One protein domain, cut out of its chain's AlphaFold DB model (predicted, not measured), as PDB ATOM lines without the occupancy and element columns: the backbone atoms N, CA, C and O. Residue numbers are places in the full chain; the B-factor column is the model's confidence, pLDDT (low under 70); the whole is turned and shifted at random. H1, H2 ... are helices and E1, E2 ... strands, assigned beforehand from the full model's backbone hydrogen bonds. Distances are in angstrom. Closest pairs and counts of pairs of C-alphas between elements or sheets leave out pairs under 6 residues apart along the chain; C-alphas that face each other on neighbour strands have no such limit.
ATOM      1  N   SER A  51      54.354  13.719-142.144       85.56
ATOM      2  CA  SER A  51      53.276  12.971-142.809       85.56
ATOM      3  C   SER A  51      51.904  13.639-142.703       85.56
ATOM      4  O   SER A  51      51.000  13.295-143.460       85.56
ATOM      5  N   ASP A  52      51.738  14.581-141.773       85.88
ATOM      6  CA  ASP A  52      50.472  15.289-141.574       85.88
ATOM      7  C   ASP A  52      50.250  16.367-142.653       85.88
ATOM      8  O   ASP A  52      49.131  16.863-142.820       85.88
ATOM      9  N   PHE A  53      51.308  16.722-143.393       85.69
ATOM     10  CA  PHE A  53      51.313  17.747-144.433       85.69
ATOM     11  C   PHE A  53      51.250  17.097-145.811       85.69
ATOM     12  O   PHE A  53      52.220  16.505-146.283       85.69
ATOM     13  N   THR A  54      50.090  17.227-146.448       86.19
ATOM     14  CA  THR A  54      49.851  16.788-147.823       86.19
ATOM     15  C   THR A  54      49.561  17.987-148.712       86.19
ATOM     16  O   THR A  54      49.084  19.027-148.236       86.19
ATOM     17  N   LEU A  55      49.767  17.807-150.015       81.44
ATOM     18  CA  LEU A  55      49.443  18.797-151.041       81.44
ATOM     19  C   LEU A  55      48.018  19.356-150.887       81.44
ATOM     20  O   LEU A  55      47.819  20.566-150.931       81.44
ATOM     21  N   ASP A  56      47.042  18.492-150.597       80.00
ATOM     22  CA  ASP A  56      45.632  18.879-150.470       80.00
ATOM     23  C   ASP A  56      45.306  19.701-149.217       80.00
ATOM     24  O   ASP A  56      44.343  20.464-149.218       80.00
ATOM     25  N   LYS A  57      46.054  19.524-148.120       80.94
ATOM     26  CA  LYS A  57      45.762  20.184-146.834       80.94
ATOM     27  C   LYS A  57      46.609  21.423-146.609       80.94
ATOM     28  O   LYS A  57      46.128  22.410-146.058       80.94
ATOM     29  N   ALA A  58      47.883  21.331-146.966       81.69
ATOM     30  CA  ALA A  58      48.887  22.332-146.646       81.69
ATOM     31  C   ALA A  58      49.424  23.053-147.886       81.69
ATOM     32  O   ALA A  58      50.100  24.072-147.739       81.69
ATOM     33  N   GLY A  59      49.156  22.540-149.093       80.44
ATOM     34  CA  GLY A  59      49.724  23.078-150.329       80.44
ATOM     35  C   GLY A  59      51.175  22.689-150.583       80.44
ATOM     36  O   GLY A  59      51.775  23.104-151.574       80.44
ATOM     37  N   PHE A  60      51.747  21.912-149.669       85.44
ATOM     38  CA  PHE A  60      53.079  21.355-149.768       85.44
ATOM     39  C   PHE A  60      53.108  19.988-149.095       85.44
ATOM     40  O   PHE A  60      52.313  19.700-148.199       85.44
ATOM     41  N   GLU A  61      54.063  19.166-149.499       87.56
ATOM     42  CA  GLU A  61      54.325  17.874-148.877       87.56
ATOM     43  C   GLU A  61      55.825  17.627-148.741       87.56
ATOM     44  O   GLU A  61      56.642  18.204-149.462       87.56
ATOM     45  N   PHE A  62      56.207  16.778-147.788       84.69
ATOM     46  CA  PHE A  62      57.603  16.414-147.576       84.69
ATOM     47  C   PHE A  62      57.930  15.099-148.272       84.69
ATOM     48  O   PHE A  62      57.356  14.058-147.955       84.69
ATOM     49  N   HIS A  63      58.946  15.113-149.131       80.19
ATOM     50  CA  HIS A  63      59.477  13.889-149.716       80.19
ATOM     51  C   HIS A  63      60.702  13.394-148.955       80.19
ATOM     52  O   HIS A  63      61.678  14.114-148.704       80.19
ATOM     53  N   ASN A  64      60.680  12.100-148.643       70.69
ATOM     54  CA  ASN A  64      61.854  11.384-148.178       70.69
ATOM     55  C   ASN A  64      62.621  10.877-149.402       70.69
ATOM     56  O   ASN A  64      62.314   9.820-149.943       70.69
ATOM     57  N   ALA A  65      63.635  11.623-149.839       65.50
ATOM     58  CA  ALA A  65      64.630  11.057-150.743       65.50
ATOM     59  C   ALA A  65      65.368   9.909-150.031       65.50
ATOM     60  O   ALA A  65      65.659  10.021-148.833       65.50
ATOM     61  N   ILE A  66      65.684   8.825-150.750       63.03
ATOM     62  CA  ILE A  66      66.506   7.727-150.224       63.03
ATOM     63  C   ILE A  66      67.856   8.314-149.802       63.03
ATOM     64  O   ILE A  66      68.568   8.918-150.605       63.03
ATOM     65  N   ARG A  67      68.189   8.172-148.519       63.22
ATOM     66  CA  ARG A  67      69.389   8.752-147.910       63.22
ATOM     67  C   ARG A  67      70.298   7.646-147.421       63.22
ATOM     68  O   ARG A  67      69.830   6.660-146.858       63.22
ATOM     69  N   ARG A  68      71.607   7.856-147.561       68.62
ATOM     70  CA  ARG A  68      72.580   7.071-146.804       68.62
ATOM     71  C   ARG A  68      72.374   7.395-145.319       68.62
ATOM     72  O   ARG A  68      72.416   8.579-144.972       68.62
ATOM     73  N   PRO A  69      72.086   6.400-144.463       66.81
ATOM     74  CA  PRO A  69      71.929   6.641-143.040       66.81
ATOM     75  C   PRO A  69      73.229   7.216-142.477       66.81
ATOM     76  O   PRO A  69      74.328   6.822-142.874       66.81
ATOM     77  N   ARG A  70      73.090   8.183-141.570       69.94
ATOM     78  CA  ARG A  70      74.224   8.750-140.841       69.94
ATOM     79  C   ARG A  70      74.891   7.624-140.031       69.94
ATOM     80  O   ARG A  70      74.163   6.882-139.368       69.94
ATOM     81  N   PRO A  71      76.229   7.492-140.058       77.81
ATOM     82  CA  PRO A  71      76.921   6.533-139.207       77.81
ATOM     83  C   PRO A  71      76.620   6.799-137.725       77.81
ATOM     84  O   PRO A  71      76.482   7.944-137.291       77.81
ATOM     85  N   ALA A  72      76.471   5.728-136.945       76.56
ATOM     86  CA  ALA A  72      76.161   5.838-135.524       76.56
ATOM     87  C   ALA A  72      77.288   6.581-134.779       76.56
ATOM     88  O   ALA A  72      78.463   6.302-134.996       76.56
ATOM     89  N   GLY A  73      76.925   7.528-133.907       80.25
ATOM     90  CA  GLY A  73      77.874   8.294-133.087       80.25
ATOM     91  C   GLY A  73      78.295   9.663-133.637       80.25
ATOM     92  O   GLY A  73      79.054  10.363-132.975       80.25
ATOM     93  N   THR A  74      77.805  10.094-134.807       76.12
ATOM     94  CA  THR A  74      78.112  11.442-135.323       76.12
ATOM     95  C   THR A  74      77.205  12.515-134.686       76.12
ATOM     96  O   THR A  74      75.980  12.373-134.759       76.12
ATOM     97  N   PRO A  75      77.760  13.593-134.090       77.62
ATOM     98  CA  PRO A  75      76.974  14.669-133.476       77.62
ATOM     99  C   PRO A  75      76.210  15.511-134.516       77.62
ATOM    100  O   PRO A  75      76.664  15.674-135.646       77.62
ATOM    101  N   ASP A  76      75.045  16.062-134.146       71.19
ATOM    102  CA  ASP A  76      74.172  16.849-135.042       71.19
ATOM    103  C   ASP A  76      74.568  18.338-135.059       71.19
ATOM    104  O   ASP A  76      73.864  19.201-134.536       71.19
ATOM    105  N   THR A  77      75.740  18.631-135.625       77.81
ATOM    106  CA  THR A  77      76.275  19.997-135.787       77.81
ATOM    107  C   THR A  77      75.992  20.544-137.197       77.81
ATOM    108  O   THR A  77      75.660  19.758-138.089       77.81
ATOM    109  N   PRO A  78      76.104  21.861-137.467       75.06
ATOM    110  CA  PRO A  78      75.919  22.419-138.814       75.06
ATOM    111  C   PRO A  78      76.769  21.748-139.903       75.06
ATOM    112  O   PRO A  78      76.332  21.674-141.051       75.06
ATOM    113  N   GLU A  79      77.934  21.221-139.530       75.25
ATOM    114  CA  GLU A  79      78.891  20.516-140.390       75.25
ATOM    115  C   GLU A  79      78.473  19.057-140.650       75.25
ATOM    116  O   GLU A  79      78.791  18.496-141.694       75.25
ATOM    117  N   ASN A  80      77.723  18.455-139.720       71.00
ATOM    118  CA  ASN A  80      77.345  17.034-139.713       71.00
ATOM    119  C   ASN A  80      75.835  16.792-139.898       71.00
ATOM    120  O   ASN A  80      75.348  15.647-139.899       71.00
ATOM    121  N   ARG A  81      75.047  17.863-140.037       68.62
ATOM    122  CA  ARG A  81      73.606  17.779-140.268       68.62
ATOM    123  C   ARG A  81      73.335  17.159-141.636       68.62
ATOM    124  O   ARG A  81      73.982  17.479-142.628       68.62
ATOM    125  N   THR A  82      72.353  16.266-141.699       63.22
ATOM    126  CA  THR A  82      71.912  15.737-142.995       63.22
ATOM    127  C   THR A  82      71.245  16.844-143.822       63.22
ATOM    128  O   THR A  82      70.676  17.777-143.243       63.22
ATOM    129  N   PRO A  83      71.274  16.753-145.167       68.00
ATOM    130  CA  PRO A  83      70.541  17.677-146.026       68.00
ATOM    131  C   PRO A  83      69.071  17.750-145.614       68.00
ATOM    132  O   PRO A  83      68.474  16.744-145.224       68.00
ATOM    133  N   VAL A  84      68.452  18.922-145.711       65.62
ATOM    134  CA  VAL A  84      67.038  19.101-145.344       65.62
ATOM    135  C   VAL A  84      66.150  18.223-146.237       65.62
ATOM    136  O   VAL A  84      66.498  17.935-147.384       65.62
ATOM    137  N   LYS A  85      65.048  17.685-145.697       67.75
ATOM    138  CA  LYS A  85      64.039  16.975-146.507       67.75
ATOM    139  C   LYS A  85      63.478  17.935-147.552       67.75
ATOM    140  O   LYS A  85      63.213  19.089-147.232       67.75
ATOM    141  N   MET A  86      63.341  17.472-148.791       72.31
ATOM    142  CA  MET A  86      62.782  18.308-149.849       72.31
ATOM    143  C   MET A  86      61.286  18.467-149.591       72.31
ATOM    144  O   MET A  86      60.588  17.473-149.392       72.31
ATOM    145  N   ALA A  87      60.819  19.710-149.560       80.25
ATOM    146  CA  ALA A  87      59.401  20.014-149.613       80.25
ATOM    147  C   ALA A  87      59.026  20.240-151.079       80.25
ATOM    148  O   ALA A  87      59.713  20.984-151.781       80.25
ATOM    149  N   HIS A  88      57.969  19.588-151.537       80.69
ATOM    150  CA  HIS A  88      57.363  19.875-152.825       80.69
ATOM    151  C   HIS A  88      56.178  20.806-152.610       80.69
ATOM    152  O   HIS A  88      55.366  20.586-151.715       80.69
ATOM    153  N   VAL A  89      56.110  21.856-153.419       79.44
ATOM    154  CA  VAL A  89      54.984  22.786-153.473       79.44
ATOM    155  C   VAL A  89      54.326  22.600-154.830       79.44
ATOM    156  O   VAL A  89      55.016  22.637-155.851       79.44
ATOM    157  N   ASP A  90      53.006  22.433-154.844       75.38
ATOM    158  CA  ASP A  90      52.250  22.293-156.087       75.38
ATOM    159  C   ASP A  90      52.097  23.651-156.777       75.38
ATOM    160  O   ASP A  90      51.336  24.515-156.330       75.38
ATOM    161  N   GLN A  91      52.832  23.830-157.874       74.19
ATOM    162  CA  GLN A  91      52.821  25.044-158.691       74.19
ATOM    163  C   GLN A  91      51.775  25.014-159.823       74.19
ATOM    164  O   GLN A  91      51.812  25.868-160.709       74.19
ATOM    165  N   THR A  92      50.840  24.057-159.835       76.38
ATOM    166  CA  THR A  92      49.801  23.993-160.875       76.38
ATOM    167  C   THR A  92      48.787  25.147-160.764       76.38
ATOM    168  O   THR A  92      48.487  25.622-159.662       76.38
ATOM    169  N   PRO A  93      48.179  25.588-161.887       77.94
ATOM    170  CA  PRO A  93      47.134  26.616-161.865       77.94
ATOM    171  C   PRO A  93      45.923  26.252-160.990       77.94
ATOM    172  O   PRO A  93      45.361  27.110-160.307       77.94
ATOM    173  N   GLU A  94      45.540  24.973-160.963       74.12
ATOM    174  CA  GLU A  94      44.433  24.481-160.134       74.12
ATOM    175  C   GLU A  94      44.762  24.542-158.637       74.12
ATOM    176  O   GLU A  94      43.918  24.945-157.832       74.12
ATOM    177  N   SER A  95      46.003  24.221-158.257       71.25
ATOM    178  CA  SER A  95      46.497  24.423-156.893       71.25
ATOM    179  C   SER A  95      46.440  25.896-156.488       71.25
ATOM    180  O   SER A  95      45.846  26.238-155.461       71.25
ATOM    181  N   ALA A  96      46.932  26.792-157.352       71.38
ATOM    182  CA  ALA A  96      46.867  28.231-157.116       71.38
ATOM    183  C   ALA A  96      45.419  28.710-156.904       71.38
ATOM    184  O   ALA A  96      45.133  29.456-155.964       71.38
ATOM    185  N   LYS A  97      44.472  28.220-157.716       75.62
ATOM    186  CA  LYS A  97      43.044  28.524-157.565       75.62
ATOM    187  C   LYS A  97      42.488  28.004-156.238       75.62
ATOM    188  O   LYS A  97      41.798  28.755-155.546       75.62
ATOM    189  N   ARG A  98      42.784  26.763-155.837       71.75
ATOM    190  CA  ARG A  98      42.344  26.203-154.542       71.75
ATOM    191  C   ARG A  98      42.910  26.985-153.353       71.75
ATOM    192  O   ARG A  98      42.167  27.293-152.424       71.75
ATOM    193  N   HIS A  99      44.170  27.409-153.415       67.19
ATOM    194  CA  HIS A  99      44.801  28.219-152.367       67.19
ATOM    195  C   HIS A  99      44.132  29.580-152.161       67.19
ATOM    196  O   HIS A  99      43.944  30.013-151.022       67.19
ATOM    197  N   VAL A 100      43.683  30.232-153.238       68.12
ATOM    198  CA  VAL A 100      42.908  31.484-153.144       68.12
ATOM    199  C   VAL A 100      41.603  31.293-152.353       68.12
ATOM    200  O   VAL A 100      41.137  32.228-151.691       68.12
ATOM    201  N   HIS A 101      41.016  30.094-152.395       64.81
ATOM    202  CA  HIS A 101      39.800  29.754-151.649       64.81
ATOM    203  C   HIS A 101      40.078  29.372-150.191       64.81
ATOM    204  O   HIS A 101      39.257  29.684-149.332       64.81
ATOM    205  N   MET A 102      41.224  28.747-149.902       60.84
ATOM    206  CA  MET A 102      41.642  28.422-148.530       60.84
ATOM    207  C   MET A 102      42.075  29.653-147.729       60.84
ATOM    208  O   MET A 102      42.071  29.628-146.498       60.84
ATOM    209  N   HIS A 103      42.421  30.751-148.403       57.00
ATOM    210  CA  HIS A 103      42.740  31.996-147.723       57.00
ATOM    211  C   HIS A 103      41.484  32.583-147.046       57.00
ATOM    212  O   HIS A 103      40.480  32.825-147.730       57.00
ATOM    213  N   PRO A 104      41.503  32.851-145.724       50.38
ATOM    214  CA  PRO A 104      40.335  33.358-145.017       50.38
ATOM    215  C   PRO A 104      39.833  34.652-145.665       50.38
ATOM    216  O   PRO A 104      40.589  35.605-145.853       50.38
ATOM    217  N   ARG A 105      38.532  34.706-145.992       47.41
ATOM    218  CA  ARG A 105      37.894  35.866-146.651       47.41
ATOM    219  C   ARG A 105      38.108  37.176-145.879       47.41
ATOM    220  O   ARG A 105      38.172  38.228-146.503       47.41
ATOM    221  N   ASN A 106      38.284  37.094-144.558       46.12
ATOM    222  CA  ASN A 106      38.528  38.234-143.668       46.12
ATOM    223  C   ASN A 106      40.017  38.632-143.521       46.12
ATOM    224  O   ASN A 106      40.340  39.524-142.748       46.12
TER     225      ASN A 106
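This is residues 51 to 106 of the 137 residues of an uncharacterized protein of Ceratobasidium theobromae (UniProt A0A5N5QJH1). Little regular structure: a two-strand hairpin, E1 and E2, has H1 and H2 toward one end and a long loop at the other, where residues 71 to 79 stick out. The 56 printed residues run H1, E1, E2, H2; the class is mixed, with 22 residues in named elements. It is an extended rod, radius of gyration of the C-alphas 16.7 A, spanning 50 by 24 by 18 A.

Look first at E1, residues 60 to 63, and E2, residues 86 to 89, a hairpin, antiparallel at 151 degrees; N 61 and O 88 are within hydrogen-bond range, 2.9 A. From H1, residues 55 to 58, the closest C-alphas to E1 are Leu 55 and Glu 61, 5.4 A. H2, residues 93 to 102, is near H1 and apart from E1; 5 of its 6 O i to N i+4 pairs are within range, and H1 is too short for one.

Find C-alpha 55 at (49.443, 18.797, -151.041), where H1 begins, 5.7 A long. E1 spans 9.8 A, E2 9.7 A; H2 runs 14.5 A to C-alpha 102 at (41.642, 28.422, -148.530).

The farthest C-alphas, Gly 73 and Asn 106, are 50.6 A apart. The printed part has no cut; E1 to E2 is a long link. Model pLDDT is under 70 at residues 65 to 70, 81 to 85 and 99 to 106.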